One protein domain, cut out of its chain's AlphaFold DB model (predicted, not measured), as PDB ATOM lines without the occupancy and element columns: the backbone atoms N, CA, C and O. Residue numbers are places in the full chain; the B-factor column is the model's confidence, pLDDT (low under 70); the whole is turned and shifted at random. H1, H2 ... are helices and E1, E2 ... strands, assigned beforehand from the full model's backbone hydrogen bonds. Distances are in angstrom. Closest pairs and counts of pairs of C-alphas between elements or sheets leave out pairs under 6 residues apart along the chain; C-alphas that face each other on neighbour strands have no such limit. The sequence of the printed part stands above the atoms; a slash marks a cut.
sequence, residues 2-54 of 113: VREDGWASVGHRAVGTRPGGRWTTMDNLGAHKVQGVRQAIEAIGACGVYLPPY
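AT A GLANCE: This is residues 2 to 54 of the 113 residues of the protein "ISRm2011-2 transposase protein" of Stigmatella aurantiaca (strain DW4/3-1) (UniProt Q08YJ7). With little regular structure, this is a small parallel strand pair, E1 and E2, joined by a crossover through two short helices, H1 and H2, while residues 2 to 22 make a long loop on the E2 side. The 53 printed residues run E1, H1, H2, E2, mixed in class, with 21 in named elements. The whole is compact, with a radius of gyration of the C-alphas of 10.5 A, and spans 29 by 22 by 14 A.

IN THESE COORDINATES: After residues 2 to 22, find C-alpha 23 at (30.661, 27.143, 35.164), where E1, residues 23 to 26, begins. H1 is residues 30 to 33; H2, residues 35 to 43, runs 12.4 A. E2, residues 47 to 50, runs 10.1 A to C-alpha 50 at (22.566, 20.476, 33.487).

HOW THE PARTS SIT: E1 and E2 are parallel at 32 degrees; look at N 24 and O 47, 2.8 A apart, within hydrogen-bond range. E1, H1, H2 and E2 form a strand-helix-strand unit, parallel neighbour strands with helices between, its crossover right-handed. The closest C-alphas of H2 and E2, Ile 41 and Cys 47, are 6.1 A apart. H1 and E2 are apart. Every O i to N i+4 pair in H2 is within hydrogen-bond range; H1 is too short for one.

THE WHOLE: The C-alphas of Pro 19 and Tyr 54, the farthest apart, stand 29.7 A from each other. The printed part has no cut, and no link between named elements is long. Look for pLDDT under 70 at residues 2 to 6 and 11 to 20.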
ATOM      1  N   VAL A   2      22.639  24.749  20.642       40.97
ATOM      2  CA  VAL A   2      23.517  25.565  21.499       40.97
ATOM      3  C   VAL A   2      22.778  26.855  21.831       40.97
ATOM      4  O   VAL A   2      22.237  27.471  20.915       40.97
ATOM      5  N   ARG A   3      22.702  27.246  23.105       47.31
ATOM      6  CA  ARG A   3      22.142  28.545  23.487       47.31
ATOM      7  C   ARG A   3      23.282  29.514  23.788       47.31
ATOM      8  O   ARG A   3      24.184  29.196  24.557       47.31
ATOM      9  N   GLU A   4      23.227  30.692  23.171       46.97
ATOM     10  CA  GLU A   4      24.200  31.783  23.345       46.97
ATOM     11  C   GLU A   4      24.241  32.330  24.785       46.97
ATOM     12  O   GLU A   4      25.200  32.990  25.175       46.97
ATOM     13  N   ASP A   5      23.241  32.014  25.617       55.53
ATOM     14  CA  ASP A   5      23.163  32.449  27.015       55.53
ATOM     15  C   ASP A   5      24.131  31.701  27.950       55.53
ATOM     16  O   ASP A   5      24.188  32.001  29.146       55.53
ATOM     17  N   GLY A   6      24.912  30.756  27.418       59.78
ATOM     18  CA  GLY A   6      25.855  29.948  28.178       59.78
ATOM     19  C   GLY A   6      25.174  28.933  29.089       59.78
ATOM     20  O   GLY A   6      25.843  28.382  29.946       59.78
ATOM     21  N   TRP A   7      23.872  28.674  28.955       71.88
ATOM     22  CA  TRP A   7      23.198  27.608  29.692       71.88
ATOM     23  C   TRP A   7      23.029  26.372  28.816       71.88
ATOM     24  O   TRP A   7      22.538  26.445  27.689       71.88
ATOM     25  N   ALA A   8      23.377  25.208  29.359       71.12
ATOM     26  CA  ALA A   8      23.129  23.937  28.692       71.12
ATOM     27  C   ALA A   8      21.958  23.213  29.354       71.12
ATOM     28  O   ALA A   8      22.017  22.857  30.533       71.12
ATOM     29  N   SER A   9      20.882  23.014  28.590       70.62
ATOM     30  CA  SER A   9      19.741  22.192  28.998       70.62
ATOM     31  C   SER A   9      20.161  20.744  29.253       70.62
ATOM     32  O   SER A   9      21.185  20.280  28.760       70.62
ATOM     33  N   VAL A  10      19.315  19.997  29.960       71.62
ATOM     34  CA  VAL A  10      19.509  18.562  30.213       71.62
ATOM     35  C   VAL A  10      19.844  17.817  28.912       71.62
ATOM     36  O   VAL A  10      19.155  17.974  27.900       71.62
ATOM     37  N   GLY A  11      20.916  17.022  28.940       66.44
ATOM     38  CA  GLY A  11      21.368  16.222  27.795       66.44
ATOM     39  C   GLY A  11      21.979  17.027  26.643       66.44
ATOM     40  O   GLY A  11      22.253  16.460  25.590       66.44
ATOM     41  N   HIS A  12      22.180  18.334  26.818       67.56
ATOM     42  CA  HIS A  12      22.816  19.194  25.830       67.56
ATOM     43  C   HIS A  12      24.208  19.611  26.288       67.56
ATOM     44  O   HIS A  12      24.475  19.811  27.469       67.56
ATOM     45  N   ARG A  13      25.092  19.790  25.310       65.25
ATOM     46  CA  ARG A  13      26.438  20.309  25.515       65.25
ATOM     47  C   ARG A  13      26.415  21.810  25.792       65.25
ATOM     48  O   ARG A  13      25.745  22.559  25.078       65.25
ATOM     49  N   ALA A  14      27.211  22.242  26.766       66.75
ATOM     50  CA  ALA A  14      27.629  23.634  26.866       66.75
ATOM     51  C   ALA A  14      28.635  23.915  25.744       66.75
ATOM     52  O   ALA A  14      29.670  23.258  25.669       66.75
ATOM     53  N   VAL A  15      28.308  24.840  24.845       58.00
ATOM     54  CA  VAL A  15      29.185  25.244  23.737       58.00
ATOM     55  C   VAL A  15      29.498  26.728  23.893       58.00
ATOM     56  O   VAL A  15      28.598  27.517  24.177       58.00
ATOM     57  N   GLY A  16      30.767  27.091  23.700       61.22
ATOM     58  CA  GLY A  16      31.265  28.465  23.783       61.22
ATOM     59  C   GLY A  16      32.081  28.768  25.043       61.22
ATOM     60  O   GLY A  16      32.242  27.937  25.937       61.22
ATOM     61  N   THR A  17      32.613  29.987  25.110       57.84
ATOM     62  CA  THR A  17      33.375  30.510  26.249       57.84
ATOM     63  C   THR A  17      32.546  31.570  26.977       57.84
ATOM     64  O   THR A  17      31.980  32.474  26.367       57.84
ATOM     65  N   ARG A  18      32.427  31.456  28.305       60.97
ATOM     66  CA  ARG A  18      31.696  32.430  29.132       60.97
ATOM     67  C   ARG A  18      32.629  33.578  29.543       60.97
ATOM     68  O   ARG A  18      33.774  33.293  29.906       60.97
ATOM     69  N   PRO A  19      32.168  34.844  29.596       47.91
ATOM     70  CA  PRO A  19      32.919  35.920  30.239       47.91
ATOM     71  C   PRO A  19      33.265  35.537  31.687       47.91
ATOM     72  O   PRO A  19      32.381  35.227  32.481       47.91
ATOM     73  N   GLY A  20      34.557  35.480  32.017       65.75
ATOM     74  CA  GLY A  20      35.051  35.051  33.334       65.75
ATOM     75  C   GLY A  20      35.195  33.533  33.541       65.75
ATOM     76  O   GLY A  20      35.732  33.127  34.568       65.75
ATOM     77  N   GLY A  21      34.761  32.691  32.593       73.81
ATOM     78  CA  GLY A  21      35.046  31.247  32.575       73.81
ATOM     79  C   GLY A  21      34.425  30.411  33.705       73.81
ATOM     80  O   GLY A  21      34.875  29.292  33.945       73.81
ATOM     81  N   ARG A  22      33.418  30.932  34.420       82.44
ATOM     82  CA  ARG A  22      32.813  30.260  35.585       82.44
ATOM     83  C   ARG A  22      31.601  29.423  35.194       82.44
ATOM     84  O   ARG A  22      30.579  29.952  34.758       82.44
ATOM     85  N   TRP A  23      31.704  28.124  35.440       84.00
ATOM     86  CA  TRP A  23      30.661  27.143  35.164       84.00
ATOM     87  C   TRP A  23      30.215  26.446  36.445       84.00
ATOM     88  O   TRP A  23      31.029  26.147  37.316       84.00
ATOM     89  N   THR A  24      28.916  26.176  36.543       87.38
ATOM     90  CA  THR A  24      28.290  25.405  37.620       87.38
ATOM     91  C   THR A  24      27.632  24.176  37.012       87.38
ATOM     92  O   THR A  24      26.732  24.298  36.186       87.38
ATOM     93  N   THR A  25      28.061  22.983  37.404       86.19
ATOM     94  CA  THR A  25      27.412  21.729  37.002       86.19
ATOM     95  C   THR A  25      26.255  21.424  37.946       86.19
ATOM     96  O   THR A  25      26.434  21.487  39.162       86.19
ATOM     97  N   MET A  26      25.085  21.077  37.413       89.62
ATOM     98  CA  MET A  26      23.893  20.751  38.202       89.62
ATOM     99  C   MET A  26      23.285  19.433  37.732       89.62
ATOM    100  O   MET A  26      23.156  19.191  36.532       89.62
ATOM    101  N   ASP A  27      22.889  18.580  38.673       88.69
ATOM    102  CA  ASP A  27      22.083  17.407  38.344       88.69
ATOM    103  C   ASP A  27      20.633  17.810  37.998       88.69
ATOM    104  O   ASP A  27      20.255  18.985  37.994       88.69
ATOM    105  N   ASN A  28      19.796  16.819  37.696       87.94
ATOM    106  CA  ASN A  28      18.437  17.047  37.218       87.94
ATOM    107  C   ASN A  28      17.390  17.233  38.343       87.94
ATOM    108  O   ASN A  28      16.185  17.174  38.059       87.94
ATOM    109  N   LEU A  29      17.812  17.431  39.599       89.94
ATOM    110  CA  LEU A  29      16.914  17.606  40.743       89.94
ATOM    111  C   LEU A  29      15.992  18.818  40.538       89.94
ATOM    112  O   LEU A  29      16.425  19.889  40.114       89.94
ATOM    113  N   GLY A  30      14.703  18.676  40.874       89.88
ATOM    114  CA  GLY A  30      13.709  19.745  40.697       89.88
ATOM    115  C   GLY A  30      14.085  21.058  41.397       89.88
ATOM    116  O   GLY A  30      13.857  22.132  40.845       89.88
ATOM    117  N   ALA A  31      14.749  20.970  42.553       91.50
ATOM    118  CA  ALA A  31      15.247  22.122  43.300       91.50
ATOM    119  C   ALA A  31      16.283  22.957  42.523       91.50
ATOM    120  O   ALA A  31      16.361  24.160  42.739       91.50
ATOM    121  N   HIS A  32      17.035  22.368  41.586       90.94
ATOM    122  CA  HIS A  32      18.011  23.098  40.768       90.94
ATOM    123  C   HIS A  32      17.372  23.906  39.632       90.94
ATOM    124  O   HIS A  32      18.015  24.790  39.075       90.94
ATOM    125  N   LYS A  33      16.106  23.635  39.292       87.44
ATOM    126  CA  LYS A  33      15.419  24.229  38.133       87.44
ATOM    127  C   LYS A  33      14.566  25.446  38.470       87.44
ATOM    128  O   LYS A  33      13.963  26.035  37.574       87.44
ATOM    129  N   VAL A  34      14.470  25.806  39.747       92.31
ATOM    130  CA  VAL A  34      13.687  26.970  40.168       92.31
ATOM    131  C   VAL A  34      14.369  28.259  39.710       92.31
ATOM    132  O   VAL A  34      15.595  28.356  39.664       92.31
ATOM    133  N   GLN A  35      13.570  29.282  39.404       90.94
ATOM    134  CA  GLN A  35      14.067  30.548  38.858       90.94
ATOM    135  C   GLN A  35      15.132  31.209  39.751       90.94
ATOM    136  O   GLN A  35      16.121  31.732  39.237       90.94
ATOM    137  N   GLY A  36      14.970  31.127  41.077       94.62
ATOM    138  CA  GLY A  36      15.911  31.710  42.039       94.62
ATOM    139  C   GLY A  36      17.325  31.125  41.960       94.62
ATOM    140  O   GLY A  36      18.293  31.856  42.148       94.62
ATOM    141  N   VAL A  37      17.473  29.841  41.609       93.38
ATOM    142  CA  VAL A  37      18.795  29.209  41.440       93.38
ATOM    143  C   VAL A  37      19.512  29.788  40.224       93.38
ATOM    144  O   VAL A  37      20.679  30.165  40.316       93.38
ATOM    145  N   ARG A  38      18.803  29.935  39.098       89.50
ATOM    146  CA  ARG A  38      19.359  30.564  37.893       89.50
ATOM    147  C   ARG A  38      19.798  32.003  38.164       89.50
ATOM    148  O   ARG A  38      20.929  32.351  37.836       89.50
ATOM    149  N   GLN A  39      18.945  32.797  38.809       92.19
ATOM    150  CA  GLN A  39      19.253  34.186  39.162       92.19
ATOM    151  C   GLN A  39      20.490  34.291  40.065       92.19
ATOM    152  O   GLN A  39      21.352  35.131  39.824       92.19
ATOM    153  N   ALA A  40      20.614  33.415  41.067       93.75
ATOM    154  CA  ALA A  40      21.763  33.404  41.971       93.75
ATOM    155  C   ALA A  40      23.081  33.060  41.255       93.75
ATOM    156  O   ALA A  40      24.112  33.674  41.529       93.75
ATOM    157  N   ILE A  41      23.052  32.107  40.317       90.94
ATOM    158  CA  ILE A  41      24.221  31.725  39.508       90.94
ATOM    159  C   ILE A  41      24.629  32.871  38.571       90.94
ATOM    160  O   ILE A  41      25.809  33.215  38.478       90.94
ATOM    161  N   GLU A  42      23.661  33.501  37.906       88.44
ATOM    162  CA  GLU A  42      23.921  34.618  36.993       88.44
ATOM    163  C   GLU A  42      24.442  35.861  37.736       88.44
ATOM    164  O   GLU A  42      25.340  36.535  37.232       88.44
ATOM    165  N   ALA A  43      23.970  36.121  38.963       91.81
ATOM    166  CA  ALA A  43      24.399  37.254  39.789       91.81
ATOM    167  C   ALA A  43      25.901  37.240  40.138       91.81
ATOM    168  O   ALA A  43      26.489  38.298  40.358       91.81
ATOM    169  N   ILE A  44      26.543  36.066  40.155       90.44
ATOM    170  CA  ILE A  44      27.994  35.923  40.382       90.44
ATOM    171  C   ILE A  44      28.807  35.812  39.079       90.44
ATOM    172  O   ILE A  44      30.002  35.491  39.111       90.44
ATOM    173  N   GLY A  45      28.160  36.044  37.931       86.62
ATOM    174  CA  GLY A  45      28.764  35.944  36.603       86.62
ATOM    175  C   GLY A  45      29.018  34.509  36.134       86.62
ATOM    176  O   GLY A  45      29.853  34.302  35.256       86.62
ATOM    177  N   ALA A  46      28.343  33.514  36.716       86.94
ATOM    178  CA  ALA A  46      28.469  32.113  36.324       86.94
ATOM    179  C   ALA A  46      27.302  31.661  35.428       86.94
ATOM    180  O   ALA A  46      26.298  32.359  35.278       86.94
ATOM    181  N   CYS A  47      27.446  30.472  34.842       84.62
ATOM    182  CA  CYS A  47      26.390  29.779  34.106       84.62
ATOM    183  C   CYS A  47      26.217  28.340  34.575       84.62
ATOM    184  O   CYS A  47      27.174  27.709  35.023       84.62
ATOM    185  N   GLY A  48      25.001  27.814  34.426       84.88
ATOM    186  CA  GLY A  48      24.675  26.431  34.749       84.88
ATOM    187  C   GLY A  48      24.755  25.481  33.550       84.88
ATOM    188  O   GLY A  48      24.312  25.801  32.445       84.88
ATOM    189  N   VAL A  49      25.258  24.275  33.800       85.06
ATOM    190  CA  VAL A  49      25.236  23.124  32.888       85.06
ATOM    191  C   VAL A  49      24.455  22.012  33.564       85.06
ATOM    192  O   VAL A  49      24.882  21.511  34.606       85.06
ATOM    193  N   TYR A  50      23.321  21.620  32.986       85.56
ATOM    194  CA  TYR A  50      22.566  20.476  33.487       85.56
ATOM    195  C   TYR A  50      23.130  19.173  32.932       85.56
ATOM    196  O   TYR A  50      23.207  18.978  31.717       85.56
ATOM    197  N   LEU A  51      23.465  18.254  33.829       85.50
ATOM    198  CA  LEU A  51      23.893  16.915  33.453       85.50
ATOM    199  C   LEU A  51      22.725  16.124  32.834       85.50
ATOM    200  O   LEU A  51      21.558  16.375  33.166       85.50
ATOM    201  N   PRO A  52      23.000  15.161  31.934       83.44
ATOM    202  CA  PRO A  52      21.972  14.249  31.458       83.44
ATOM    203  C   PRO A  52      21.346  13.462  32.628       83.44
ATOM    204  O   PRO A  52      21.989  13.256  33.664       83.44
ATOM    205  N   PRO A  53      20.082  13.017  32.505       84.00
ATOM    206  CA  PRO A  53      19.427  12.250  33.556       84.00
ATOM    207  C   PRO A  53      20.215  10.976  33.868       84.00
ATOM    208  O   PRO A  53      20.786  10.367  32.965       84.00
ATOM    209  N   TYR A  54      20.230  10.575  35.141       85.38
ATOM    210  CA  TYR A  54      20.895   9.349  35.600       85.38
ATOM    211  C   TYR A  54      22.368   9.237  35.172       85.38
ATOM    212  O   TYR A  54      22.855   8.137  34.942       85.38
TER     213      TYR A  54